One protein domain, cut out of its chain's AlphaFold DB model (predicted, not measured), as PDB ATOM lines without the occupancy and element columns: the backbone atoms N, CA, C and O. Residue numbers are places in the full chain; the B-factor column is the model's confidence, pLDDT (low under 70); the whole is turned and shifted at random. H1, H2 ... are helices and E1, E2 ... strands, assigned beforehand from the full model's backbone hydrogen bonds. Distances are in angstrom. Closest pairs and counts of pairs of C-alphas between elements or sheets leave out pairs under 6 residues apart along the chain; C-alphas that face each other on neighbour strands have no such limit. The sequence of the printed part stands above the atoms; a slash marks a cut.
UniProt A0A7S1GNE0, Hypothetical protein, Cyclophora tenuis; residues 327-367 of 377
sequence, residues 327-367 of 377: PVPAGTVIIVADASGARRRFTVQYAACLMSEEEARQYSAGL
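This is residues 327 to 367 of the 377 residues of the protein "Hypothetical protein" of Cyclophora tenuis (UniProt A0A7S1GNE0). An open arch: a hairpin, E1 and E2, makes one end, and E2 runs on through E3 as an arm to a short helix, H1, at the far end. The printed part has 41 residues, with named elements in the order E1 E2 E3 H1, an antiparallel sheet E1 - E2, and mixed class. It is extended, with a radius of gyration of the C-alphas of 14.2 A and spans of 37 by 22 by 14 A.

E1, residues 333 to 337, and E2, residues 343 to 347, form an antiparallel hairpin at 147 degrees; N 334 and O 346, 2.9 A apart, are within hydrogen-bond range. E2 runs on into E3, residues 349 to 352, at 45 degrees; E3 pairs with no named strand. H1, residues 357 to 364, is apart from E1, E2 and E3; its O i to N i+4 pairs are each within range.

E1, 13.3 A long, begins at C-alpha 333 (-14.155, -32.408, 50.343). E2 measures 13.5 A, E3 10.2 A and H1 10.5 A, ending at C-alpha 364 (-33.343, -22.465, 40.954).

The farthest C-alphas, Ala 342 and Glu 357, are 37.5 A apart. The printed part has no cut, no long link, and 19 residues under pLDDT 70, among them 357 to 367.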
ATOM      1  N   PRO A 327     -21.721 -27.714  39.185       68.56
ATOM      2  CA  PRO A 327     -21.886 -28.227  40.543       68.56
ATOM      3  C   PRO A 327     -20.694 -29.105  40.960       68.56
ATOM      4  O   PRO A 327     -20.223 -29.949  40.194       68.56
ATOM      5  N   VAL A 328     -20.213 -28.910  42.189       75.50
ATOM      6  CA  VAL A 328     -19.067 -29.636  42.758       75.50
ATOM      7  C   VAL A 328     -19.387 -31.139  42.891       75.50
ATOM      8  O   VAL A 328     -20.355 -31.487  43.562       75.50
ATOM      9  N   PRO A 329     -18.584 -32.064  42.322       74.12
ATOM     10  CA  PRO A 329     -18.910 -33.492  42.315       74.12
ATOM     11  C   PRO A 329     -19.134 -34.108  43.703       74.12
ATOM     12  O   PRO A 329     -18.403 -33.819  44.656       74.12
ATOM     13  N   ALA A 330     -20.093 -35.035  43.792       73.62
ATOM     14  CA  ALA A 330     -20.366 -35.804  45.005       73.62
ATOM     15  C   ALA A 330     -19.101 -36.506  45.536       73.62
ATOM     16  O   ALA A 330     -18.321 -37.081  44.775       73.62
ATOM     17  N   GLY A 331     -18.898 -36.468  46.853       72.19
ATOM     18  CA  GLY A 331     -17.701 -36.986  47.517       72.19
ATOM     19  C   GLY A 331     -16.513 -36.015  47.552       72.19
ATOM     20  O   GLY A 331     -15.508 -36.329  48.191       72.19
ATOM     21  N   THR A 332     -16.604 -34.835  46.925       80.25
ATOM     22  CA  THR A 332     -15.569 -33.795  47.053       80.25
ATOM     23  C   THR A 332     -15.546 -33.241  48.478       80.25
ATOM     24  O   THR A 332     -16.594 -32.969  49.065       80.25
ATOM     25  N   VAL A 333     -14.345 -33.045  49.033       80.94
ATOM     26  CA  VAL A 333     -14.155 -32.408  50.343       80.94
ATOM     27  C   VAL A 333     -13.915 -30.913  50.148       80.94
ATOM     28  O   VAL A 333     -12.864 -30.512  49.648       80.94
ATOM     29  N   ILE A 334     -14.876 -30.098  50.573       80.25
ATOM     30  CA  ILE A 334     -14.806 -28.632  50.569       80.25
ATOM     31  C   ILE A 334     -14.390 -28.104  51.948       80.25
ATOM     32  O   ILE A 334     -14.528 -28.792  52.964       80.25
ATOM     33  N   ILE A 335     -13.846 -26.883  51.993       81.88
ATOM     34  CA  ILE A 335     -13.430 -26.213  53.236       81.88
ATOM     35  C   ILE A 335     -14.202 -24.905  53.376       81.88
ATOM     36  O   ILE A 335     -13.881 -23.929  52.699       81.88
ATOM     37  N   VAL A 336     -15.173 -24.884  54.285       79.69
ATOM     38  CA  VAL A 336     -16.068 -23.741  54.526       79.69
ATOM     39  C   VAL A 336     -15.791 -23.174  55.918       79.69
ATOM     40  O   VAL A 336     -15.483 -23.924  56.848       79.69
ATOM     41  N   ALA A 337     -15.842 -21.850  56.063       74.62
ATOM     42  CA  ALA A 337     -15.776 -21.200  57.368       74.62
ATOM     43  C   ALA A 337     -17.159 -21.227  58.033       74.62
ATOM     44  O   ALA A 337     -18.160 -20.944  57.379       74.62
ATOM     45  N   ASP A 338     -17.224 -21.562  59.319       70.25
ATOM     46  CA  ASP A 338     -18.446 -21.347  60.098       70.25
ATOM     47  C   ASP A 338     -18.615 -19.865  60.494       70.25
ATOM     48  O   ASP A 338     -17.742 -19.030  60.242       70.25
ATOM     49  N   ALA A 339     -19.734 -19.528  61.141       64.94
ATOM     50  CA  ALA A 339     -20.023 -18.163  61.593       64.94
ATOM     51  C   ALA A 339     -19.045 -17.619  62.663       64.94
ATOM     52  O   ALA A 339     -19.070 -16.427  62.953       64.94
ATOM     53  N   SER A 340     -18.170 -18.462  63.229       73.25
ATOM     54  CA  SER A 340     -17.057 -18.060  64.106       73.25
ATOM     55  C   SER A 340     -15.717 -17.918  63.359       73.25
ATOM     56  O   SER A 340     -14.674 -17.718  63.977       73.25
ATOM     57  N   GLY A 341     -15.726 -18.028  62.025       69.12
ATOM     58  CA  GLY A 341     -14.544 -17.950  61.163       69.12
ATOM     59  C   GLY A 341     -13.712 -19.237  61.106       69.12
ATOM     60  O   GLY A 341     -12.715 -19.294  60.380       69.12
ATOM     61  N   ALA A 342     -14.099 -20.294  61.827       74.69
ATOM     62  CA  ALA A 342     -13.328 -21.528  61.886       74.69
ATOM     63  C   ALA A 342     -13.536 -22.364  60.611       74.69
ATOM     64  O   ALA A 342     -14.653 -22.756  60.264       74.69
ATOM     65  N   ARG A 343     -12.442 -22.655  59.897       78.81
ATOM     66  CA  ARG A 343     -12.462 -23.386  58.618       78.81
ATOM     67  C   ARG A 343     -12.593 -24.893  58.848       78.81
ATOM     68  O   ARG A 343     -11.634 -25.544  59.261       78.81
ATOM     69  N   ARG A 344     -13.763 -25.457  58.543       77.94
ATOM     70  CA  ARG A 344     -14.087 -26.885  58.710       77.94
ATOM     71  C   ARG A 344     -14.148 -27.603  57.360       77.94
ATOM     72  O   ARG A 344     -14.365 -26.982  56.323       77.94
ATOM     73  N   ARG A 345     -13.914 -28.918  57.374       80.56
ATOM     74  CA  ARG A 345     -13.983 -29.793  56.191       80.56
ATOM     75  C   ARG A 345     -15.356 -30.450  56.123       80.56
ATOM     76  O   ARG A 345     -15.777 -31.046  57.108       80.56
ATOM     77  N   PHE A 346     -15.992 -30.399  54.959       77.94
ATOM     78  CA  PHE A 346     -17.281 -31.039  54.696       77.94
ATOM     79  C   PHE A 346     -17.198 -31.865  53.414       77.94
ATOM     80  O   PHE A 346     -16.527 -31.463  52.465       77.94
ATOM     81  N   THR A 347     -17.883 -33.006  53.375       78.31
ATOM     82  CA  THR A 347     -18.000 -33.832  52.166       78.31
ATOM     83  C   THR A 347     -19.321 -33.514  51.481       78.31
ATOM     84  O   THR A 347     -20.375 -33.654  52.100       78.31
ATOM     85  N   VAL A 348     -19.281 -33.109  50.211       80.69
ATOM     86  CA  VAL A 348     -20.492 -32.854  49.419       80.69
ATOM     87  C   VAL A 348     -21.214 -34.177  49.158       80.69
ATOM     88  O   VAL A 348     -20.629 -35.103  48.592       80.69
ATOM     89  N   GLN A 349     -22.487 -34.268  49.531       71.94
ATOM     90  CA  GLN A 349     -23.392 -35.326  49.080       71.94
ATOM     91  C   GLN A 349     -24.623 -34.680  48.442       71.94
ATOM     92  O   GLN A 349     -24.979 -33.549  48.765       71.94
ATOM     93  N   TYR A 350     -25.279 -35.412  47.547       73.19
ATOM     94  CA  TYR A 350     -26.560 -35.020  46.971       73.19
ATOM     95  C   TYR A 350     -27.580 -36.119  47.245       73.19
ATOM     96  O   TYR A 350     -27.265 -37.299  47.092       73.19
ATOM     97  N   ALA A 351     -28.796 -35.721  47.602       63.06
ATOM     98  CA  ALA A 351     -29.976 -36.566  47.532       63.06
ATOM     99  C   ALA A 351     -30.810 -36.138  46.320       63.06
ATOM    100  O   ALA A 351     -30.976 -34.945  46.060       63.06
ATOM    101  N   ALA A 352     -31.343 -37.101  45.572       57.12
ATOM    102  CA  ALA A 352     -32.401 -36.801  44.618       57.12
ATOM    103  C   ALA A 352     -33.692 -36.545  45.407       57.12
ATOM    104  O   ALA A 352     -34.057 -37.353  46.260       57.12
ATOM    105  N   CYS A 353     -34.373 -35.434  45.135       56.69
ATOM    106  CA  CYS A 353     -35.680 -35.144  45.719       56.69
ATOM    107  C   CYS A 353     -36.713 -35.078  44.596       56.69
ATOM    108  O   CYS A 353     -36.506 -34.373  43.606       56.69
ATOM    109  N   LEU A 354     -37.814 -35.819  44.738       59.16
ATOM    110  CA  LEU A 354     -38.931 -35.749  43.802       59.16
ATOM    111  C   LEU A 354     -39.743 -34.486  44.111       59.16
ATOM    112  O   LEU A 354     -40.450 -34.427  45.111       59.16
ATOM    113  N   MET A 355     -39.614 -33.487  43.243       68.75
ATOM    114  CA  MET A 355     -40.349 -32.221  43.282       68.75
ATOM    115  C   MET A 355     -40.958 -31.938  41.907       68.75
ATOM    116  O   MET A 355     -40.489 -32.474  40.899       68.75
ATOM    117  N   SER A 356     -42.001 -31.114  41.851       75.12
ATOM    118  CA  SER A 356     -42.593 -30.691  40.578       75.12
ATOM    119  C   SER A 356     -41.666 -29.743  39.806       75.12
ATOM    120  O   SER A 356     -40.775 -29.105  40.372       75.12
ATOM    121  N   GLU A 357     -41.886 -29.613  38.495       65.75
ATOM    122  CA  GLU A 357     -41.065 -28.740  37.648       65.75
ATOM    123  C   GLU A 357     -41.161 -27.259  38.070       65.75
ATOM    124  O   GLU A 357     -40.177 -26.521  38.011       65.75
ATOM    125  N   GLU A 358     -42.322 -26.818  38.565       69.31
ATOM    126  CA  GLU A 358     -42.501 -25.459  39.086       69.31
ATOM    127  C   GLU A 358     -41.749 -25.235  40.405       69.31
ATOM    128  O   GLU A 358     -41.156 -24.171  40.590       69.31
ATOM    129  N   GLU A 359     -41.699 -26.229  41.295       68.19
ATOM    130  CA  GLU A 359     -40.892 -26.170  42.523       68.19
ATOM    131  C   GLU A 359     -39.391 -26.160  42.212       68.19
ATOM    132  O   GLU A 359     -38.657 -25.352  42.785       68.19
ATOM    133  N   ALA A 360     -38.937 -26.975  41.253       63.06
ATOM    134  CA  ALA A 360     -37.550 -26.973  40.785       63.06
ATOM    135  C   ALA A 360     -37.152 -25.610  40.186       63.06
ATOM    136  O   ALA A 360     -36.096 -25.062  40.518       63.06
ATOM    137  N   ARG A 361     -38.029 -25.011  39.367       64.94
ATOM    138  CA  ARG A 361     -37.846 -23.654  38.830       64.94
ATOM    139  C   ARG A 361     -37.807 -22.610  39.954       64.94
ATOM    140  O   ARG A 361     -36.854 -21.833  40.003       64.94
ATOM    141  N   GLN A 362     -38.752 -22.625  40.899       67.50
ATOM    142  CA  GLN A 362     -38.768 -21.712  42.058       67.50
ATOM    143  C   GLN A 362     -37.512 -21.840  42.941       67.50
ATOM    144  O   GLN A 362     -36.987 -20.825  43.404       67.50
ATOM    145  N   TYR A 363     -36.999 -23.059  43.138       60.03
ATOM    146  CA  TYR A 363     -35.751 -23.315  43.862       60.03
ATOM    147  C   TYR A 363     -34.530 -22.766  43.109       60.03
ATOM    148  O   TYR A 363     -33.721 -22.050  43.699       60.03
ATOM    149  N   SER A 364     -34.428 -23.007  41.795       59.72
ATOM    150  CA  SER A 364     -33.343 -22.465  40.954       59.72
ATOM    151  C   SER A 364     -33.327 -20.930  40.895       59.72
ATOM    152  O   SER A 364     -32.258 -20.325  40.834       59.72
ATOM    153  N   ALA A 365     -34.499 -20.296  40.997       64.38
ATOM    154  CA  ALA A 365     -34.661 -18.847  41.099       64.38
ATOM    155  C   ALA A 365     -34.364 -18.288  42.509       64.38
ATOM    156  O   ALA A 365     -34.418 -17.076  42.712       64.38
ATOM    157  N   GLY A 366     -34.073 -19.146  43.495       52.59
ATOM    158  CA  GLY A 366     -33.795 -18.761  44.882       52.59
ATOM    159  C   GLY A 366     -35.018 -18.283  45.675       52.59
ATOM    160  O   GLY A 366     -34.854 -17.702  46.745       52.59
ATOM    161  N   LEU A 367     -36.236 -18.509  45.169       46.00
ATOM    162  CA  LEU A 367     -37.476 -17.949  45.724       46.00
ATOM    163  C   LEU A 367     -38.085 -18.784  46.859       46.00
ATOM    164  O   LEU A 367     -38.943 -18.292  47.590       46.00
TER     165      LEU A 367